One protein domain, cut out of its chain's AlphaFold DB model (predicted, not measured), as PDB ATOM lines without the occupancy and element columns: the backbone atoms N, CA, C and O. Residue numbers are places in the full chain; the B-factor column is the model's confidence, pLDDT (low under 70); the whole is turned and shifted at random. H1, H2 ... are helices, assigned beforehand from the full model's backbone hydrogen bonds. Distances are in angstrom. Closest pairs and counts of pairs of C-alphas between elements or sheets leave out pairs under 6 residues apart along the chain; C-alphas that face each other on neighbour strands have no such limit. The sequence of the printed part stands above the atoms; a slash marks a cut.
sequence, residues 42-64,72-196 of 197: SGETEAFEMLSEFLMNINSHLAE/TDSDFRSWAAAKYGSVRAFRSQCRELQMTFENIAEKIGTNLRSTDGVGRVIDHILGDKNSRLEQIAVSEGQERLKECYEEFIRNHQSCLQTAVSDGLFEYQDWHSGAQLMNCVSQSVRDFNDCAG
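AT A GLANCE: This is residues 42 to 64 and 72 to 196 of the 197 residues of an uncharacterized protein of Saprospirales bacterium (UniProt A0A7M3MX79). Two long helices, H6 and H7, lie side by side as a helical hairpin, with H2 across the beginning of H7, H4 on the last turns of H6, and H3 running from H2 to H4. H1 crosses from H3 and H4, near its beginning, to the middle of H7, while short H5 touches no helix. The printed part has 148 residues with seven named helices, H1 to H7 along the chain, and no named strand; its class is all helix. It is compact, with a radius of gyration of the C-alphas of 15.8 A, and spans 47 by 36 by 24 A.

HOW THE PARTS SIT: H1, residues 42 to 64, touches H3, residues 87 to 107, with residues 43 to 51 alone, opposite ways at a steep tilt of 44 degrees; the closest C-alphas, of Ala 47 and Thr 100, are 6.2 A apart. H2, residues 73 to 83, touches H3 only at the corner by their link, the closest C-alphas, of Ala 81 and Val 87, being 4.5 A apart. H4, residues 115 to 126, touches H3 about perpendicular at 86 degrees, with the C-alphas of Ala 105 and Val 121 closest at 5.9 A. H4 also touches H1, closest at the C-alphas of Glu 44 and Ile 125, 5.8 A. H5, residues 129 to 136, and H6, residues 143 to 166, are near each other. H6 touches H4 with residues 161 to 165 alone, closest at the C-alphas of Thr 115 and Ser 165, 5.7 A. H7, residues 174 to 195, forms a hairpin with H6, opposite ways at a shallow tilt of 8 degrees; the closest C-alphas, of Ala 163 and Ser 176, are 5.1 A apart. H7 touches H2 with residues 174 to 181 alone, about perpendicular at 85 degrees, closest at the C-alphas of Asp 73 and Trp 174, 5.1 A. H7 touches H1 at 70.2 degrees, only just about perpendicular, closest at the C-alphas of Leu 62 and Ser 185, 6.5 A. H3 is apart from H6 and from H7. Every O i to N i+4 pair is within hydrogen-bond range in H1, H2, H3, H4, H6 and H7, and 3 of 4 in H5.

IN THESE COORDINATES: H1 begins at C-alpha 42, (147.745, 153.300, 112.558), and is 33.6 A long. H2 is 15.3 A, H3 30.4 A, H4 16.4 A and H5 11.0 A long. H6, 34.7 A, begins at C-alpha 143, (164.420, 155.276, 144.782). H7, 31.5 A, ends at C-alpha 195, (168.448, 145.668, 142.735).

THE WHOLE: The C-alphas farthest apart, of Arg 88 and Gly 141, are 47.9 A apart. Residues 65 to 71 are not printed, and C-alphas 64 and 72 are 16.7 A apart across this cut. Of the links printed whole, none is long. The mean pLDDT of the printed part is 78.2; 27 residues are under 70, among them residues 127 to 142.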
ATOM      1  N   SER A  42     147.907 154.765 112.462       60.62
ATOM      2  CA  SER A  42     147.745 153.300 112.558       60.62
ATOM      3  C   SER A  42     149.062 152.517 112.463       60.62
ATOM      4  O   SER A  42     149.189 151.471 113.087       60.62
ATOM      5  N   GLY A  43     150.051 153.031 111.724       64.12
ATOM      6  CA  GLY A  43     151.343 152.360 111.545       64.12
ATOM      7  C   GLY A  43     152.294 152.467 112.744       64.12
ATOM      8  O   GLY A  43     153.183 151.637 112.877       64.12
ATOM      9  N   GLU A  44     152.134 153.458 113.626       66.56
ATOM     10  CA  GLU A  44     152.959 153.583 114.843       66.56
ATOM     11  C   GLU A  44     152.494 152.610 115.924       66.56
ATOM     12  O   GLU A  44     153.318 151.962 116.567       66.56
ATOM     13  N   THR A  45     151.175 152.462 116.074       68.75
ATOM     14  CA  THR A  45     150.570 151.459 116.955       68.75
ATOM     15  C   THR A  45     150.988 150.052 116.539       68.75
ATOM     16  O   THR A  45     151.459 149.280 117.368       68.75
ATOM     17  N   GLU A  46     150.903 149.744 115.244       70.88
ATOM     18  CA  GLU A  46     151.329 148.458 114.687       70.88
ATOM     19  C   GLU A  46     152.828 148.201 114.931       70.88
ATOM     20  O   GLU A  46     153.214 147.130 115.401       70.88
ATOM     21  N   ALA A  47     153.686 149.204 114.694       72.69
ATOM     22  CA  ALA A  47     155.120 149.113 114.981       72.69
ATOM     23  C   ALA A  47     155.397 148.822 116.459       72.69
ATOM     24  O   ALA A  47     156.256 147.999 116.786       72.69
ATOM     25  N   PHE A  48     154.672 149.505 117.346       70.31
ATOM     26  CA  PHE A  48     154.793 149.339 118.785       70.31
ATOM     27  C   PHE A  48     154.393 147.927 119.222       70.31
ATOM     28  O   PHE A  48     155.136 147.301 119.978       70.31
ATOM     29  N   GLU A  49     153.262 147.410 118.740       73.25
ATOM     30  CA  GLU A  49     152.770 146.065 119.062       73.25
ATOM     31  C   GLU A  49     153.752 144.983 118.600       73.25
ATOM     32  O   GLU A  49     154.172 144.140 119.397       73.25
ATOM     33  N   MET A  50     154.203 145.065 117.347       75.25
ATOM     34  CA  MET A  50     155.160 144.120 116.770       75.25
ATOM     35  C   MET A  50     156.515 144.132 117.488       75.25
ATOM     36  O   MET A  50     157.085 143.076 117.781       75.25
ATOM     37  N   LEU A  51     157.047 145.324 117.780       75.62
ATOM     38  CA  LEU A  51     158.306 145.466 118.506       75.62
ATOM     39  C   LEU A  51     158.184 144.932 119.938       75.62
ATOM     40  O   LEU A  51     159.077 144.239 120.429       75.62
ATOM     41  N   SER A  52     157.067 145.236 120.595       71.81
ATOM     42  CA  SER A  52     156.774 144.782 121.950       71.81
ATOM     43  C   SER A  52     156.705 143.260 122.027       71.81
ATOM     44  O   SER A  52     157.353 142.662 122.886       71.81
ATOM     45  N   GLU A  53     155.997 142.615 121.097       76.88
ATOM     46  CA  GLU A  53     155.925 141.157 121.023       76.88
ATOM     47  C   GLU A  53     157.314 140.532 120.808       76.88
ATOM     48  O   GLU A  53     157.694 139.586 121.506       76.88
ATOM     49  N   PHE A  54     158.107 141.081 119.884       80.69
ATOM     50  CA  PHE A  54     159.469 140.612 119.622       80.69
ATOM     51  C   PHE A  54     160.352 140.668 120.882       80.69
ATOM     52  O   PHE A  54     160.970 139.666 121.257       80.69
ATOM     53  N   LEU A  55     160.363 141.806 121.582       76.44
ATOM     54  CA  LEU A  55     161.153 141.987 122.803       76.44
ATOM     55  C   LEU A  55     160.646 141.124 123.964       76.44
ATOM     56  O   LEU A  55     161.450 140.578 124.724       76.44
ATOM     57  N   MET A  56     159.329 140.946 124.103       73.00
ATOM     58  CA  MET A  56     158.751 140.035 125.095       73.00
ATOM     59  C   MET A  56     159.204 138.594 124.866       73.00
ATOM     60  O   MET A  56     159.536 137.884 125.817       73.00
ATOM     61  N   ASN A  57     159.267 138.163 123.609       79.75
ATOM     62  CA  ASN A  57     159.689 136.815 123.253       79.75
ATOM     63  C   ASN A  57     161.168 136.562 123.580       79.75
ATOM     64  O   ASN A  57     161.503 135.475 124.059       79.75
ATOM     65  N   ILE A  58     162.039 137.556 123.363       78.62
ATOM     66  CA  ILE A  58     163.450 137.489 123.769       78.62
ATOM     67  C   ILE A  58     163.555 137.405 125.290       78.62
ATOM     68  O   ILE A  58     164.199 136.499 125.814       78.62
ATOM     69  N   ASN A  59     162.883 138.297 126.014       70.19
ATOM     70  CA  ASN A  59     162.973 138.340 127.470       70.19
ATOM     71  C   ASN A  59     162.407 137.089 128.149       70.19
ATOM     72  O   ASN A  59     163.008 136.578 129.092       70.19
ATOM     73  N   SER A  60     161.293 136.545 127.647       72.06
ATOM     74  CA  SER A  60     160.756 135.268 128.125       72.06
ATOM     75  C   SER A  60     161.772 134.142 127.940       72.06
ATOM     76  O   SER A  60     161.973 133.349 128.854       72.06
ATOM     77  N   HIS A  61     162.450 134.096 126.790       78.88
ATOM     78  CA  HIS A  61     163.492 133.107 126.543       78.88
ATOM     79  C   HIS A  61     164.693 133.282 127.476       78.88
ATOM     80  O   HIS A  61     165.132 132.313 128.095       78.88
ATOM     81  N   LEU A  62     165.205 134.506 127.611       72.25
ATOM     82  CA  LEU A  62     166.354 134.808 128.463       72.25
ATOM     83  C   LEU A  62     166.074 134.506 129.930       72.25
ATOM     84  O   LEU A  62     166.953 134.034 130.638       72.25
ATOM     85  N   ALA A  63     164.847 134.702 130.393       66.56
ATOM     86  CA  ALA A  63     164.503 134.391 131.766       66.56
ATOM     87  C   ALA A  63     164.392 132.876 132.038       66.56
ATOM     88  O   ALA A  63     164.699 132.423 133.140       66.56
ATOM     89  N   GLU A  64     164.038 132.070 131.033       65.75
ATOM     90  CA  GLU A  64     164.106 130.601 131.108       65.75
ATOM     91  C   GLU A  64     165.549 130.070 131.063       65.75
ATOM     92  O   GLU A  64     165.826 128.950 131.495       65.75
ATOM     93  N   THR A  72     175.284 132.154 120.677       91.56
ATOM     94  CA  THR A  72     175.829 132.062 119.324       91.56
ATOM     95  C   THR A  72     174.754 132.337 118.272       91.56
ATOM     96  O   THR A  72     173.554 132.208 118.528       91.56
ATOM     97  N   ASP A  73     175.176 132.607 117.035       93.00
ATOM     98  CA  ASP A  73     174.288 132.711 115.868       93.00
ATOM     99  C   ASP A  73     173.371 131.480 115.722       93.00
ATOM    100  O   ASP A  73     172.204 131.582 115.331       93.00
ATOM    101  N   SER A  74     173.889 130.290 116.057       92.31
ATOM    102  CA  SER A  74     173.127 129.040 116.008       92.31
ATOM    103  C   SER A  74     172.048 128.981 117.090       92.31
ATOM    104  O   SER A  74     170.958 128.461 116.830       92.31
ATOM    105  N   ASP A  75     172.322 129.509 118.285       91.06
ATOM    106  CA  ASP A  75     171.345 129.578 119.376       91.06
ATOM    107  C   ASP A  75     170.205 130.522 119.012       91.06
ATOM    108  O   ASP A  75     169.038 130.127 119.081       91.06
ATOM    109  N   PHE A  76     170.539 131.727 118.540       90.75
ATOM    110  CA  PHE A  76     169.548 132.713 118.117       90.75
ATOM    111  C   PHE A  76     168.672 132.168 116.984       90.75
ATOM    112  O   PHE A  76     167.443 132.199 117.065       90.75
ATOM    113  N   ARG A  77     169.283 131.565 115.956       91.12
ATOM    114  CA  ARG A  77     168.544 130.944 114.848       91.12
ATOM    115  C   ARG A  77     167.625 129.813 115.319       91.12
ATOM    116  O   ARG A  77     166.508 129.688 114.816       91.12
ATOM    117  N   SER A  78     168.092 128.972 116.241       91.38
ATOM    118  CA  SER A  78     167.309 127.847 116.768       91.38
ATOM    119  C   SER A  78     166.121 128.333 117.592       91.38
ATOM    120  O   SER A  78     165.006 127.843 117.404       91.38
ATOM    121  N   TRP A  79     166.335 129.338 118.443       91.25
ATOM    122  CA  TRP A  79     165.263 130.010 119.172       91.25
ATOM    123  C   TRP A  79     164.243 130.637 118.219       91.25
ATOM    124  O   TRP A  79     163.051 130.367 118.346       91.25
ATOM    125  N   ALA A  80     164.696 131.401 117.222       90.06
ATOM    126  CA  ALA A  80     163.826 132.061 116.256       90.06
ATOM    127  C   ALA A  80     162.964 131.045 115.487       90.06
ATOM    128  O   ALA A  80     161.756 131.224 115.332       90.06
ATOM    129  N   ALA A  81     163.563 129.930 115.056       90.50
ATOM    130  CA  ALA A  81     162.843 128.855 114.383       90.50
ATOM    131  C   ALA A  81     161.786 128.201 115.283       90.50
ATOM    132  O   ALA A  81     160.679 127.936 114.818       90.50
ATOM    133  N   ALA A  82     162.118 127.946 116.549       91.25
ATOM    134  CA  ALA A  82     161.198 127.342 117.504       91.25
ATOM    135  C   ALA A  82     160.048 128.292 117.863       91.25
ATOM    136  O   ALA A  82     158.886 127.890 117.851       91.25
ATOM    137  N   LYS A  83     160.358 129.561 118.139       90.44
ATOM    138  CA  LYS A  83     159.390 130.548 118.620       90.44
ATOM    139  C   LYS A  83     158.376 130.961 117.555       90.44
ATOM    140  O   LYS A  83     157.198 131.096 117.865       90.44
ATOM    141  N   TYR A  84     158.820 131.108 116.311       88.25
ATOM    142  CA  TYR A  84     157.972 131.516 115.187       88.25
ATOM    143  C   TYR A  84     157.507 130.320 114.338       88.25
ATOM    144  O   TYR A  84     156.986 130.487 113.238       88.25
ATOM    145  N   GLY A  85     157.741 129.086 114.798       90.62
ATOM    146  CA  GLY A  85     157.390 127.843 114.099       90.62
ATOM    147  C   GLY A  85     158.250 127.521 112.869       90.62
ATOM    148  O   GLY A  85     158.297 126.372 112.432       90.62
ATOM    149  N   SER A  86     158.953 128.501 112.294       91.44
ATOM    150  CA  SER A  86     160.000 128.278 111.299       91.44
ATOM    151  C   SER A  86     160.912 129.496 111.137       91.44
ATOM    152  O   SER A  86     160.511 130.635 111.364       91.44
ATOM    153  N   VAL A  87     162.115 129.266 110.602       89.38
ATOM    154  CA  VAL A  87     163.027 130.338 110.149       89.38
ATOM    155  C   VAL A  87     162.357 131.251 109.113       89.38
ATOM    156  O   VAL A  87     162.627 132.447 109.067       89.38
ATOM    157  N   ARG A  88     161.481 130.703 108.261       90.38
ATOM    158  CA  ARG A  88     160.774 131.479 107.232       90.38
ATOM    159  C   ARG A  88     159.756 132.437 107.851       90.38
ATOM    160  O   ARG A  88     159.689 133.579 107.414       90.38
ATOM    161  N   ALA A  89     158.989 131.974 108.833       89.56
ATOM    162  CA  ALA A  89     158.001 132.792 109.529       89.56
ATOM    163  C   ALA A  89     158.677 133.927 110.309       89.56
ATOM    164  O   ALA A  89     158.296 135.078 110.136       89.56
ATOM    165  N   PHE A  90     159.756 133.623 111.040       89.94
ATOM    166  CA  PHE A  90     160.579 134.640 111.697       89.94
ATOM    167  C   PHE A  90     161.041 135.733 110.722       89.94
ATOM    168  O   PHE A  90     160.837 136.916 110.958       89.94
ATOM    169  N   ARG A  91     161.590 135.335 109.568       87.62
ATOM    170  CA  ARG A  91     162.028 136.276 108.525       87.62
ATOM    171  C   ARG A  91     160.898 137.133 107.964       87.62
ATOM    172  O   ARG A  91     161.145 138.273 107.587       87.62
ATOM    173  N   SER A  92     159.690 136.580 107.860       90.19
ATOM    174  CA  SER A  92     158.517 137.343 107.428       90.19
ATOM    175  C   SER A  92     158.218 138.461 108.420       90.19
ATOM    176  O   SER A  92     158.076 139.603 107.998       90.19
ATOM    177  N   GLN A  93     158.233 138.142 109.718       87.75
ATOM    178  CA  GLN A  93     158.038 139.116 110.788       87.75
ATOM    179  C   GLN A  93     159.127 140.195 110.767       87.75
ATOM    180  O   GLN A  93     158.814 141.379 110.770       87.75
ATOM    181  N   CYS A  94     160.407 139.814 110.672       86.88
ATOM    182  CA  CYS A  94     161.511 140.780 110.603       86.88
ATOM    183  C   CYS A  94     161.366 141.743 109.422       86.88
ATOM    184  O   CYS A  94     161.572 142.940 109.584       86.88
ATOM    185  N   ARG A  95     160.959 141.240 108.249       88.19
ATOM    186  CA  ARG A  95     160.732 142.083 107.072       88.19
ATOM    187  C   ARG A  95     159.587 143.072 107.287       88.19
ATOM    188  O   ARG A  95     159.684 144.208 106.840       88.19
ATOM    189  N   GLU A  96     158.511 142.641 107.932       89.06
ATOM    190  CA  GLU A  96     157.375 143.501 108.259       89.06
ATOM    191  C   GLU A  96     157.779 144.610 109.235       89.06
ATOM    192  O   GLU A  96     157.574 145.783 108.928       89.06
ATOM    193  N   LEU A  97     158.481 144.266 110.325       84.94
ATOM    194  CA  LEU A  97     159.050 145.265 111.235       84.94
ATOM    195  C   LEU A  97     159.993 146.225 110.500       84.94
ATOM    196  O   LEU A  97     159.878 147.433 110.687       84.94
ATOM    197  N   GLN A  98     160.892 145.717 109.650       85.94
ATOM    198  CA  GLN A  98     161.828 146.551 108.895       85.94
ATOM    199  C   GLN A  98     161.093 147.576 108.026       85.94
ATOM    200  O   GLN A  98     161.392 148.765 108.108       85.94
ATOM    201  N   MET A  99     160.110 147.139 107.234       88.19
ATOM    202  CA  MET A  99     159.335 148.040 106.375       88.19
ATOM    203  C   MET A  99     158.594 149.097 107.199       88.19
ATOM    204  O   MET A  99     158.556 150.267 106.824       88.19
ATOM    205  N   THR A 100     158.032 148.714 108.345       85.56
ATOM    206  CA  THR A 100     157.335 149.653 109.228       85.56
ATOM    207  C   THR A 100     158.292 150.675 109.840       85.56
ATOM    208  O   THR A 100     157.982 151.867 109.857       85.56
ATOM    209  N   PHE A 101     159.482 150.250 110.270       85.31
ATOM    210  CA  PHE A 101     160.525 151.156 110.748       85.31
ATOM    211  C   PHE A 101     160.975 152.116 109.643       85.31
ATOM    212  O   PHE A 101     161.098 153.311 109.901       85.31
ATOM    213  N   GLU A 102     161.200 151.625 108.420       87.81
ATOM    214  CA  GLU A 102     161.604 152.442 107.266       87.81
ATOM    215  C   GLU A 102     160.548 153.506 106.938       87.81
ATOM    216  O   GLU A 102     160.882 154.682 106.781       87.81
ATOM    217  N   ASN A 103     159.267 153.129 106.954       89.25
ATOM    218  CA  ASN A 103     158.151 154.054 106.750       89.25
ATOM    219  C   ASN A 103     158.083 155.137 107.842       89.25
ATOM    220  O   ASN A 103     157.790 156.298 107.555       89.25
ATOM    221  N   ILE A 104     158.330 154.782 109.107       84.38
ATOM    222  CA  ILE A 104     158.365 155.755 110.212       84.38
ATOM    223  C   ILE A 104     159.582 156.669 110.080       84.38
ATOM    224  O   ILE A 104     159.452 157.880 110.258       84.38
ATOM    225  N   ALA A 105     160.742 156.120 109.717       86.25
ATOM    226  CA  ALA A 105     161.961 156.889 109.508       86.25
ATOM    227  C   ALA A 105     161.775 157.970 108.437       86.25
ATOM    228  O   ALA A 105     162.147 159.124 108.658       86.25
ATOM    229  N   GLU A 106     161.133 157.616 107.319       89.12
ATOM    230  CA  GLU A 106     160.769 158.561 106.263       89.12
ATOM    231  C   GLU A 106     159.830 159.656 106.791       89.12
ATOM    232  O   GLU A 106     160.107 160.843 106.606       89.12
ATOM    233  N   LYS A 107     158.769 159.281 107.525       86.94
ATOM    234  CA  LYS A 107     157.805 160.234 108.109       86.94
ATOM    235  C   LYS A 107     158.458 161.260 109.037       86.94
ATOM    236  O   LYS A 107     158.074 162.427 109.005       86.94
ATOM    237  N   ILE A 108     159.427 160.849 109.857       87.12
ATOM    238  CA  ILE A 108     160.101 161.737 110.824       87.12
ATOM    239  C   ILE A 108     161.390 162.375 110.276       87.12
ATOM    240  O   ILE A 108     162.117 163.050 111.016       87.12
ATOM    241  N   GLY A 109     161.688 162.167 108.988       87.50
ATOM    242  CA  GLY A 109     162.839 162.752 108.303       87.50
ATOM    243  C   GLY A 109     164.177 162.268 108.862       87.50
ATOM    244  O   GLY A 109     165.064 163.079 109.143       87.50
ATOM    245  N   THR A 110     164.320 160.962 109.081       88.81
ATOM    246  CA  THR A 110     165.561 160.350 109.561       88.81
ATOM    247  C   THR A 110     165.982 159.135 108.733       88.81
ATOM    248  O   THR A 110     165.270 158.704 107.831       88.81
ATOM    249  N   ASN A 111     167.178 158.608 109.000       85.06
ATOM    250  CA  ASN A 111     167.772 157.496 108.263       85.06
ATOM    251  C   ASN A 111     168.127 156.352 109.219       85.06
ATOM    252  O   ASN A 111     168.987 156.516 110.076       85.06
ATOM    253  N   LEU A 112     167.529 155.177 109.023       80.75
ATOM    254  CA  LEU A 112     167.804 153.984 109.836       80.75
ATOM    255  C   LEU A 112     169.217 153.418 109.688       80.75
ATOM    256  O   LEU A 112     169.613 152.570 110.473       80.75
ATOM    257  N   ARG A 113     169.997 153.872 108.703       78.62
ATOM    258  CA  ARG A 113     171.406 153.475 108.566       78.62
ATOM    259  C   ARG A 113     172.342 154.226 109.510       78.62
ATOM    260  O   ARG A 113     173.530 153.921 109.535       78.62
ATOM    261  N   SER A 114     171.856 155.235 110.236       80.88
ATOM    262  CA  SER A 114     172.619 155.877 111.307       80.88
ATOM    263  C   SER A 114     172.045 155.498 112.668       80.88
ATOM    264  O   SER A 114     170.828 155.462 112.846       80.88
ATOM    265  N   THR A 115     172.919 155.279 113.654       74.50
ATOM    266  CA  THR A 115     172.519 154.953 115.033       74.50
ATOM    267  C   THR A 115     171.581 156.008 115.623       74.50
ATOM    268  O   THR A 115     170.552 155.666 116.201       74.50
ATOM    269  N   ASP A 116     171.863 157.293 115.384       82.50
ATOM    270  CA  ASP A 116     170.979 158.403 115.768       82.50
ATOM    271  C   ASP A 116     169.591 158.305 115.120       82.50
ATOM    272  O   ASP A 116     168.585 158.640 115.744       82.50
ATOM    273  N   GLY A 117     169.509 157.854 113.865       81.38
ATOM    274  CA  GLY A 117     168.231 157.715 113.176       81.38
ATOM    275  C   GLY A 117     167.406 156.546 113.697       81.38
ATOM    276  O   GLY A 117     166.206 156.700 113.914       81.38
ATOM    277  N   VAL A 118     168.051 155.416 114.002       80.75
ATOM    278  CA  VAL A 118     167.414 154.290 114.701       80.75
ATOM    279  C   VAL A 118     166.898 154.724 116.073       80.75
ATOM    280  O   VAL A 118     165.751 154.434 116.415       80.75
ATOM    281  N   GLY A 119     167.706 155.473 116.831       78.56
ATOM    282  CA  GLY A 119     167.307 156.017 118.125       78.56
ATOM    283  C   GLY A 119     166.064 156.898 118.029       78.56
ATOM    284  O   GLY A 119     165.098 156.669 118.751       78.56
ATOM    285  N   ARG A 120     166.029 157.819 117.060       79.62
ATOM    286  CA  ARG A 120     164.867 158.688 116.815       79.62
ATOM    287  C   ARG A 120     163.605 157.917 116.427       79.62
ATOM    288  O   ARG A 120     162.528 158.297 116.869       79.62
ATOM    289  N   VAL A 121     163.714 156.853 115.627       80.94
ATOM    290  CA  VAL A 121     162.561 156.006 115.266       80.94
ATOM    291  C   VAL A 121     162.040 155.247 116.481       80.94
ATOM    292  O   VAL A 121     160.835 155.242 116.722       80.94
ATOM    293  N   ILE A 122     162.929 154.646 117.273       78.62
ATOM    294  CA  ILE A 122     162.546 153.929 118.494       78.62
ATOM    295  C   ILE A 122     161.901 154.886 119.501       78.62
ATOM    296  O   ILE A 122     160.858 154.565 120.060       78.62
ATOM    297  N   ASP A 123     162.467 156.074 119.696       77.00
ATOM    298  CA  ASP A 123     161.905 157.091 120.589       77.00
ATOM    299  C   ASP A 123     160.525 157.556 120.115       77.00
ATOM    300  O   ASP A 123     159.605 157.684 120.920       77.00
ATOM    301  N   HIS A 124     160.356 157.733 118.803       78.25
ATOM    302  CA  HIS A 124     159.075 158.090 118.197       78.25
ATOM    303  C   HIS A 124     158.008 157.002 118.397       78.25
ATOM    304  O   HIS A 124     156.890 157.317 118.792       78.25
ATOM    305  N   ILE A 125     158.353 155.723 118.196       73.50
ATOM    306  CA  ILE A 125     157.443 154.577 118.410       73.50
ATOM    307  C   ILE A 125     157.070 154.428 119.891       73.50
ATOM    308  O   ILE A 125     155.924 154.128 120.227       73.50
ATOM    309  N   LEU A 126     158.040 154.594 120.791       70.00
ATOM    310  CA  LEU A 126     157.830 154.400 122.225       70.00
ATOM    311  C   LEU A 126     157.105 155.581 122.894       70.00
ATOM    312  O   LEU A 126     156.556 155.396 123.988       70.00
ATOM    313  N   GLY A 127     157.061 156.745 122.238       66.50
ATOM    314  CA  GLY A 127     156.424 157.962 122.735       66.50
ATOM    315  C   GLY A 127     157.172 158.587 123.918       66.50
ATOM    316  O   GLY A 127     158.368 158.369 124.114       66.50
ATOM    317  N   ASP A 128     156.464 159.375 124.737       60.34
ATOM    318  CA  ASP A 128     157.044 160.001 125.933       60.34
ATOM    319  C   ASP A 128     157.358 158.950 127.017       60.34
ATOM    320  O   ASP A 128     156.501 158.532 127.804       60.34
ATOM    321  N   LYS A 129     158.622 158.515 127.042       53.94
ATOM    322  CA  LYS A 129     159.165 157.536 127.996       53.94
ATOM    323  C   LYS A 129     158.987 157.974 129.449       53.94
ATOM    324  O   LYS A 129     158.721 157.124 130.294       53.94
ATOM    325  N   ASN A 130     159.097 159.271 129.741       50.75
ATOM    326  CA  ASN A 130     159.033 159.788 131.108       50.75
ATOM    327  C   ASN A 130     157.608 159.706 131.651       50.75
ATOM    328  O   ASN A 130     157.399 159.205 132.751       50.75
ATOM    329  N   SER A 131     156.616 160.073 130.834       50.69
ATOM    330  CA  SER A 131     155.203 159.935 131.202       50.69
ATOM    331  C   SER A 131     154.812 158.479 131.498       50.69
ATOM    332  O   SER A 131     154.028 158.218 132.410       50.69
ATOM    333  N   ARG A 132     155.382 157.515 130.764       51.34
ATOM    334  CA  ARG A 132     155.138 156.077 130.977       51.34
ATOM    335  C   ARG A 132     155.875 155.517 132.198       51.34
ATOM    336  O   ARG A 132     155.311 154.702 132.920       51.34
ATOM    337  N   LEU A 133     157.101 155.970 132.452       50.62
ATOM    338  CA  LEU A 133     157.877 155.620 133.647       50.62
ATOM    339  C   LEU A 133     157.221 156.136 134.936       50.62
ATOM    340  O   LEU A 133     157.130 155.402 135.921       50.62
ATOM    341  N   GLU A 134     156.702 157.366 134.918       49.06
ATOM    342  CA  GLU A 134     155.995 157.979 136.050       49.06
ATOM    343  C   GLU A 134     154.717 157.221 136.438       49.06
ATOM    344  O   GLU A 134     154.378 157.153 137.617       49.06
ATOM    345  N   GLN A 135     154.035 156.586 135.479       46.12
ATOM    346  CA  GLN A 135     152.858 155.749 135.755       46.12
ATOM    347  C   GLN A 135     153.202 154.436 136.480       46.12
ATOM    348  O   GLN A 135     152.329 153.838 137.108       46.12
ATOM    349  N   ILE A 136     154.457 153.983 136.406       45.88
ATOM    350  CA  ILE A 136     154.930 152.719 136.993       45.88
ATOM    351  C   ILE A 136     155.538 152.949 138.385       45.88
ATOM    352  O   ILE A 136     155.443 152.087 139.262       45.88
ATOM    353  N   ALA A 137     156.131 154.119 138.622       45.16
ATOM    354  CA  ALA A 137     156.802 154.463 139.871       45.16
ATOM    355  C   ALA A 137     155.811 154.875 140.982       45.16
ATOM    356  O   ALA A 137     155.784 156.024 141.412       45.16
ATOM    357  N   VAL A 138     155.002 153.935 141.480       48.62
ATOM    358  CA  VAL A 138     154.117 154.163 142.637       48.62
ATOM    359  C   VAL A 138     154.477 153.221 143.786       48.62
ATOM    360  O   VAL A 138     153.840 152.194 143.990       48.62
ATOM    361  N   SER A 139     155.509 153.570 144.561       47.97
ATOM    362  CA  SER A 139     155.522 153.356 146.021       47.97
ATOM    363  C   SER A 139     156.689 154.102 146.676       47.97
ATOM    364  O   SER A 139     157.816 154.089 146.181       47.97
ATOM    365  N   GLU A 140     156.419 154.767 147.798       42.09
ATOM    366  CA  GLU A 140     157.441 155.430 148.610       42.09
ATOM    367  C   GLU A 140     158.429 154.394 149.181       42.09
ATOM    368  O   GLU A 140     158.018 153.404 149.789       42.09
ATOM    369  N   GLY A 141     159.739 154.623 149.001       53.88
ATOM    370  CA  GLY A 141     160.809 153.833 149.636       53.88
ATOM    371  C   GLY A 141     161.734 153.037 148.706       53.88
ATOM    372  O   GLY A 141     162.564 152.279 149.204       53.88
ATOM    373  N   GLN A 142     161.630 153.196 147.381       62.47
ATOM    374  CA  GLN A 142     162.389 152.398 146.405       62.47
ATOM    375  C   GLN A 142     163.161 153.224 145.357       62.47
ATOM    376  O   GLN A 142     163.312 152.782 144.221       62.47
ATOM    377  N   GLU A 143     163.694 154.395 145.724       70.38
ATOM    378  CA  GLU A 143     164.420 155.276 144.782       70.38
ATOM    379  C   GLU A 143     165.564 154.545 144.057       70.38
ATOM    380  O   GLU A 143     165.674 154.609 142.839       70.38
ATOM    381  N   ARG A 144     166.332 153.718 144.778       71.38
ATOM    382  CA  ARG A 144     167.390 152.891 144.178       71.38
ATOM    383  C   ARG A 144     166.851 151.879 143.163       71.38
ATOM    384  O   ARG A 144     167.473 151.654 142.134       71.38
ATOM    385  N   LEU A 145     165.713 151.240 143.440       69.31
ATOM    386  CA  LEU A 145     165.138 150.267 142.506       69.31
ATOM    387  C   LEU A 145     164.624 150.966 141.242       69.31
ATOM    388  O   LEU A 145     164.765 150.427 140.148       69.31
ATOM    389  N   LYS A 146     164.063 152.171 141.391       72.69
ATOM    390  CA  LYS A 146     163.662 153.025 140.273       72.69
ATOM    391  C   LYS A 146     164.864 153.381 139.394       72.69
ATOM    392  O   LYS A 146     164.787 153.175 138.188       72.69
ATOM    393  N   GLU A 147     165.983 153.804 139.984       78.88
ATOM    394  CA  GLU A 147     167.234 154.064 139.250       78.88
ATOM    395  C   GLU A 147     167.714 152.819 138.481       78.88
ATOM    396  O   GLU A 147     168.006 152.906 137.286       78.88
ATOM    397  N   CYS A 148     167.709 151.642 139.123       75.38
ATOM    398  CA  CYS A 148     168.055 150.379 138.459       75.38
ATOM    399  C   CYS A 148     167.117 150.070 137.278       75.38
ATOM    400  O   CYS A 148     167.569 149.581 136.244       75.38
ATOM    401  N   TYR A 149     165.814 150.350 137.403       72.12
ATOM    402  CA  TYR A 149     164.851 150.158 136.312       72.12
ATOM    403  C   TYR A 149     165.065 151.122 135.150       72.12
ATOM    404  O   TYR A 149     165.004 150.707 133.992       72.12
ATOM    405  N   GLU A 150     165.307 152.397 135.436       75.31
ATOM    406  CA  GLU A 150     165.582 153.401 134.407       75.31
ATOM    407  C   GLU A 150     166.847 153.039 133.620       75.31
ATOM    408  O   GLU A 150     166.868 153.121 132.389       75.31
ATOM    409  N   GLU A 151     167.888 152.574 134.311       80.94
ATOM    410  CA  GLU A 151     169.108 152.071 133.684       80.94
ATOM    411  C   GLU A 151     168.871 150.796 132.869       80.94
ATOM    412  O   GLU A 151     169.306 150.712 131.720       80.94
ATOM    413  N   PHE A 152     168.110 149.843 133.404       76.50
ATOM    414  CA  PHE A 152     167.726 148.626 132.693       76.50
ATOM    415  C   PHE A 152     167.025 148.934 131.362       76.50
ATOM    416  O   PHE A 152     167.407 148.393 130.319       76.50
ATOM    417  N   ILE A 153     166.048 149.848 131.368       75.12
ATOM    418  CA  ILE A 153     165.319 150.281 130.166       75.12
ATOM    419  C   ILE A 153     166.260 150.951 129.167       75.12
ATOM    420  O   ILE A 153     166.222 150.630 127.976       75.12
ATOM    421  N   ARG A 154     167.118 151.859 129.642       79.25
ATOM    422  CA  ARG A 154     168.106 152.558 128.812       79.25
ATOM    423  C   ARG A 154     169.037 151.565 128.117       79.25
ATOM    424  O   ARG A 154     169.251 151.666 126.911       79.25
ATOM    425  N   ASN A 155     169.527 150.574 128.856       80.94
ATOM    426  CA  ASN A 155     170.411 149.539 128.334       80.94
ATOM    427  C   ASN A 155     169.694 148.668 127.294       80.94
ATOM    428  O   ASN A 155     170.244 148.434 126.224       80.94
ATOM    429  N   HIS A 156     168.445 148.259 127.541       80.12
ATOM    430  CA  HIS A 156     167.647 147.500 126.564       80.12
ATOM    431  C   HIS A 156     167.439 148.269 125.260       80.12
ATOM    432  O   HIS A 156     167.584 147.709 124.172       80.12
ATOM    433  N   GLN A 157     167.114 149.558 125.368       77.31
ATOM    434  CA  GLN A 157     166.947 150.427 124.207       77.31
ATOM    435  C   GLN A 157     168.257 150.579 123.439       77.31
ATOM    436  O   GLN A 157     168.243 150.457 122.220       77.31
ATOM    437  N   SER A 158     169.380 150.762 124.138       83.88
ATOM    438  CA  SER A 158     170.701 150.817 123.510       83.88
ATOM    439  C   SER A 158     171.042 149.508 122.792       83.88
ATOM    440  O   SER A 158     171.460 149.548 121.640       83.88
ATOM    441  N   CYS A 159     170.820 148.349 123.426       85.12
ATOM    442  CA  CYS A 159     171.050 147.038 122.810       85.12
ATOM    443  C   CYS A 159     170.249 146.883 121.509       85.12
ATOM    444  O   CYS A 159     170.779 146.439 120.492       85.12
ATOM    445  N   LEU A 160     168.969 147.267 121.537       83.06
ATOM    446  CA  LEU A 160     168.098 147.213 120.369       83.06
ATOM    447  C   LEU A 160     168.540 148.198 119.279       83.06
ATOM    448  O   LEU A 160     168.574 147.824 118.113       83.06
ATOM    449  N   GLN A 161     168.888 149.435 119.641       83.06
ATOM    450  CA  GLN A 161     169.367 150.449 118.697       83.06
ATOM    451  C   GLN A 161     170.617 149.980 117.953       83.06
ATOM    452  O   GLN A 161     170.681 150.104 116.728       83.06
ATOM    453  N   THR A 162     171.586 149.413 118.678       86.31
ATOM    454  CA  THR A 162     172.793 148.824 118.091       86.31
ATOM    455  C   THR A 162     172.429 147.677 117.159       86.31
ATOM    456  O   THR A 162     172.749 147.744 115.979       86.31
ATOM    457  N   ALA A 163     171.659 146.695 117.636       86.69
ATOM    458  CA  ALA A 163     171.300 145.535 116.827       86.69
ATOM    459  C   ALA A 163     170.546 145.925 115.542       86.69
ATOM    460  O   ALA A 163     170.833 145.396 114.473       86.69
ATOM    461  N   VAL A 164     169.602 146.869 115.611       84.44
ATOM    462  CA  VAL A 164     168.881 147.363 114.425       84.44
ATOM    463  C   VAL A 164     169.817 148.096 113.466       84.44
ATOM    464  O   VAL A 164     169.706 147.888 112.261       84.44
ATOM    465  N   SER A 165     170.748 148.906 113.981       85.25
ATOM    466  CA  SER A 165     171.757 149.589 113.154       85.25
ATOM    467  C   SER A 165     172.679 148.601 112.436       85.25
ATOM    468  O   SER A 165     173.073 148.855 111.300       85.25
ATOM    469  N   ASP A 166     172.987 147.479 113.086       86.69
ATOM    470  CA  ASP A 166     173.868 146.433 112.560       86.69
ATOM    471  C   ASP A 166     173.158 145.468 111.597       86.69
ATOM    472  O   ASP A 166     173.825 144.714 110.891       86.69
ATOM    473  N   GLY A 167     171.825 145.550 111.501       85.00
ATOM    474  CA  GLY A 167     171.038 144.805 110.522       85.00
ATOM    475  C   GLY A 167     170.126 143.724 111.098       85.00
ATOM    476  O   GLY A 167     169.682 142.873 110.337       85.00
ATOM    477  N   LEU A 168     169.766 143.754 112.389       86.06
ATOM    478  CA  LEU A 168     168.929 142.740 113.067       86.06
ATOM    479  C   LEU A 168     167.702 142.263 112.270       86.06
ATOM    480  O   LEU A 168     167.306 141.100 112.371       86.06
ATOM    481  N   PHE A 169     167.059 143.160 111.524       82.75
ATOM    482  CA  PHE A 169     165.861 142.840 110.747       82.75
ATOM    483  C   PHE A 169     166.143 142.419 109.295       82.75
ATOM    484  O   PHE A 169     165.223 142.021 108.579       82.75
ATOM    485  N   GLU A 170     167.405 142.419 108.874       80.25
ATOM    486  CA  GLU A 170     167.834 141.911 107.581       80.25
ATOM    487  C   GLU A 170     167.749 140.376 107.520       80.25
ATOM    488  O   GLU A 170     167.967 139.642 108.483       80.25
ATOM    489  N   TYR A 171     167.453 139.856 106.327       66.25
ATOM    490  CA  TYR A 171     167.050 138.465 106.060       66.25
ATOM    491  C   TYR A 171     168.029 137.358 106.540       66.25
ATOM    492  O   TYR A 171     167.682 136.164 106.521       66.25
ATOM    493  N   GLN A 172     169.255 137.701 106.944       68.62
ATOM    494  CA  GLN A 172     170.311 136.750 107.321       68.62
ATOM    495  C   GLN A 172     171.126 137.154 108.548       68.62
ATOM    496  O   GLN A 172     172.091 136.455 108.863       68.62
ATOM    497  N   ASP A 173     170.754 138.228 109.237       85.06
ATOM    498  CA  ASP A 173     171.580 138.750 110.316       85.06
ATOM    499  C   ASP A 173     171.311 138.043 111.652       85.06
ATOM    500  O   ASP A 173     170.673 138.541 112.580       85.06
ATOM    501  N   TRP A 174     171.791 136.802 111.732       91.06
ATOM    502  CA  TRP A 174     171.764 136.017 112.965       91.06
ATOM    503  C   TRP A 174     172.742 136.554 114.006       91.06
ATOM    504  O   TRP A 174     172.540 136.321 115.198       91.06
ATOM    505  N   HIS A 175     173.781 137.252 113.548       93.19
ATOM    506  CA  HIS A 175     174.848 137.754 114.391       93.19
ATOM    507  C   HIS A 175     174.350 138.890 115.280       93.19
ATOM    508  O   HIS A 175     174.440 138.778 116.503       93.19
ATOM    509  N   SER A 176     173.724 139.921 114.706       90.88
ATOM    510  CA  SER A 176     173.142 141.021 115.490       90.88
ATOM    511  C   SER A 176     172.020 140.541 116.411       90.88
ATOM    512  O   SER A 176     171.833 141.073 117.503       90.88
ATOM    513  N   GLY A 177     171.309 139.473 116.035       90.06
ATOM    514  CA  GLY A 177     170.351 138.802 116.914       90.06
ATOM    515  C   GLY A 177     170.990 138.116 118.125       90.06
ATOM    516  O   GLY A 177     170.506 138.261 119.250       90.06
ATOM    517  N   ALA A 178     172.102 137.405 117.925       90.94
ATOM    518  CA  ALA A 178     172.868 136.809 119.018       90.94
ATOM    519  C   ALA A 178     173.485 137.887 119.926       90.94
ATOM    520  O   ALA A 178     173.406 137.787 121.151       90.94
ATOM    521  N   GLN A 179     174.026 138.959 119.340       90.44
ATOM    522  CA  GLN A 179     174.525 140.114 120.087       90.44
ATOM    523  C   GLN A 179     173.423 140.797 120.901       90.44
ATOM    524  O   GLN A 179     173.649 141.113 122.070       90.44
ATOM    525  N   LEU A 180     172.220 140.961 120.339       88.81
ATOM    526  CA  LEU A 180     171.066 141.484 121.067       88.81
ATOM    527  C   LEU A 180     170.753 140.615 122.288       88.81
ATOM    528  O   LEU A 180     170.617 141.144 123.388       88.81
ATOM    529  N   MET A 181     170.681 139.289 122.122       86.44
ATOM    530  CA  MET A 181     170.440 138.376 123.245       86.44
ATOM    531  C   MET A 181     171.519 138.477 124.324       86.44
ATOM    532  O   MET A 181     171.184 138.511 125.507       86.44
ATOM    533  N   ASN A 182     172.791 138.579 123.935       87.31
ATOM    534  CA  ASN A 182     173.904 138.752 124.870       87.31
ATOM    535  C   ASN A 182     173.822 140.079 125.629       87.31
ATOM    536  O   ASN A 182     173.924 140.097 126.855       87.31
ATOM    537  N   CYS A 183     173.575 141.176 124.917       86.94
ATOM    538  CA  CYS A 183     173.459 142.513 125.494       86.94
ATOM    539  C   CYS A 183     172.279 142.601 126.476       86.94
ATOM    540  O   CYS A 183     172.426 143.070 127.605       86.94
ATOM    541  N   VAL A 184     171.120 142.063 126.087       83.06
ATOM    542  CA  VAL A 184     169.927 141.992 126.942       83.06
ATOM    543  C   VAL A 184     170.176 141.084 128.151       83.06
ATOM    544  O   VAL A 184     169.827 141.451 129.272       83.06
ATOM    545  N   SER A 185     170.834 139.935 127.966       81.81
ATOM    546  CA  SER A 185     171.200 139.034 129.068       81.81
ATOM    547  C   SER A 185     172.100 139.722 130.096       81.81
ATOM    548  O   SER A 185     171.857 139.597 131.297       81.81
ATOM    549  N   GLN A 186     173.091 140.494 129.641       84.00
ATOM    550  CA  GLN A 186     173.951 141.270 130.530       84.00
ATOM    551  C   GLN A 186     173.156 142.346 131.278       84.00
ATOM    552  O   GLN A 186     173.256 142.427 132.496       84.00
ATOM    553  N   SER A 187     172.287 143.084 130.586       80.38
ATOM    554  CA  SER A 187     171.430 144.100 131.207       80.38
ATOM    555  C   SER A 187     170.517 143.523 132.303       80.38
ATOM    556  O   SER A 187     170.325 144.138 133.350       80.38
ATOM    557  N   VAL A 188     170.005 142.297 132.122       76.56
ATOM    558  CA  VAL A 188     169.255 141.572 133.167       76.56
ATOM    559  C   VAL A 188     170.125 141.248 134.385       76.56
ATOM    560  O   VAL A 188     169.642 141.349 135.513       76.56
ATOM    561  N   ARG A 189     171.391 140.863 134.188       75.00
ATOM    562  CA  ARG A 189     172.328 140.608 135.296       75.00
ATOM    563  C   ARG A 189     172.648 141.892 136.049       75.00
ATOM    564  O   ARG A 189     172.483 141.916 137.262       75.00
ATOM    565  N   ASP A 190     172.987 142.956 135.322       80.00
ATOM    566  CA  ASP A 190     173.292 144.268 135.898       80.00
ATOM    567  C   ASP A 190     172.108 144.799 136.720       80.00
ATOM    568  O   ASP A 190     172.291 145.334 137.813       80.00
ATOM    569  N   PHE A 191     170.877 144.590 136.240       77.56
ATOM    570  CA  PHE A 191     169.673 144.932 136.990       77.56
ATOM    571  C   PHE A 191     169.532 144.122 138.282       77.56
ATOM    572  O   PHE A 191     169.281 144.714 139.331       77.56
ATOM    573  N   ASN A 192     169.693 142.794 138.231       71.06
ATOM    574  CA  ASN A 192     169.607 141.958 139.433       71.06
ATOM    575  C   ASN A 192     170.674 142.361 140.463       71.06
ATOM    576  O   ASN A 192     170.351 142.524 141.639       71.06
ATOM    577  N   ASP A 193     171.904 142.622 140.015       77.25
ATOM    578  CA  ASP A 193     173.001 143.084 140.868       77.25
ATOM    579  C   ASP A 193     172.694 144.462 141.485       77.25
ATOM    580  O   ASP A 193     172.862 144.672 142.692       77.25
ATOM    581  N   CYS A 194     172.181 145.400 140.684       76.44
ATOM    582  CA  CYS A 194     171.786 146.737 141.133       76.44
ATOM    583  C   CYS A 194     170.656 146.682 142.175       76.44
ATOM    584  O   CYS A 194     170.738 147.344 143.222       76.44
ATOM    585  N   ALA A 195     169.635 145.862 141.906       69.00
ATOM    586  CA  ALA A 195     168.448 145.668 142.735       69.00
ATOM    587  C   ALA A 195     168.695 144.777 143.969       69.00
ATOM    588  O   ALA A 195     167.876 144.780 144.890       69.00
ATOM    589  N   GLY A 196     169.814 144.046 144.014       66.69
ATOM    590  CA  GLY A 196     170.147 143.103 145.086       66.69
ATOM    591  C   GLY A 196     169.273 141.843 145.084       66.69
ATOM    592  O   GLY A 196     168.855 141.402 146.160       66.69
TER     593      GLY A 196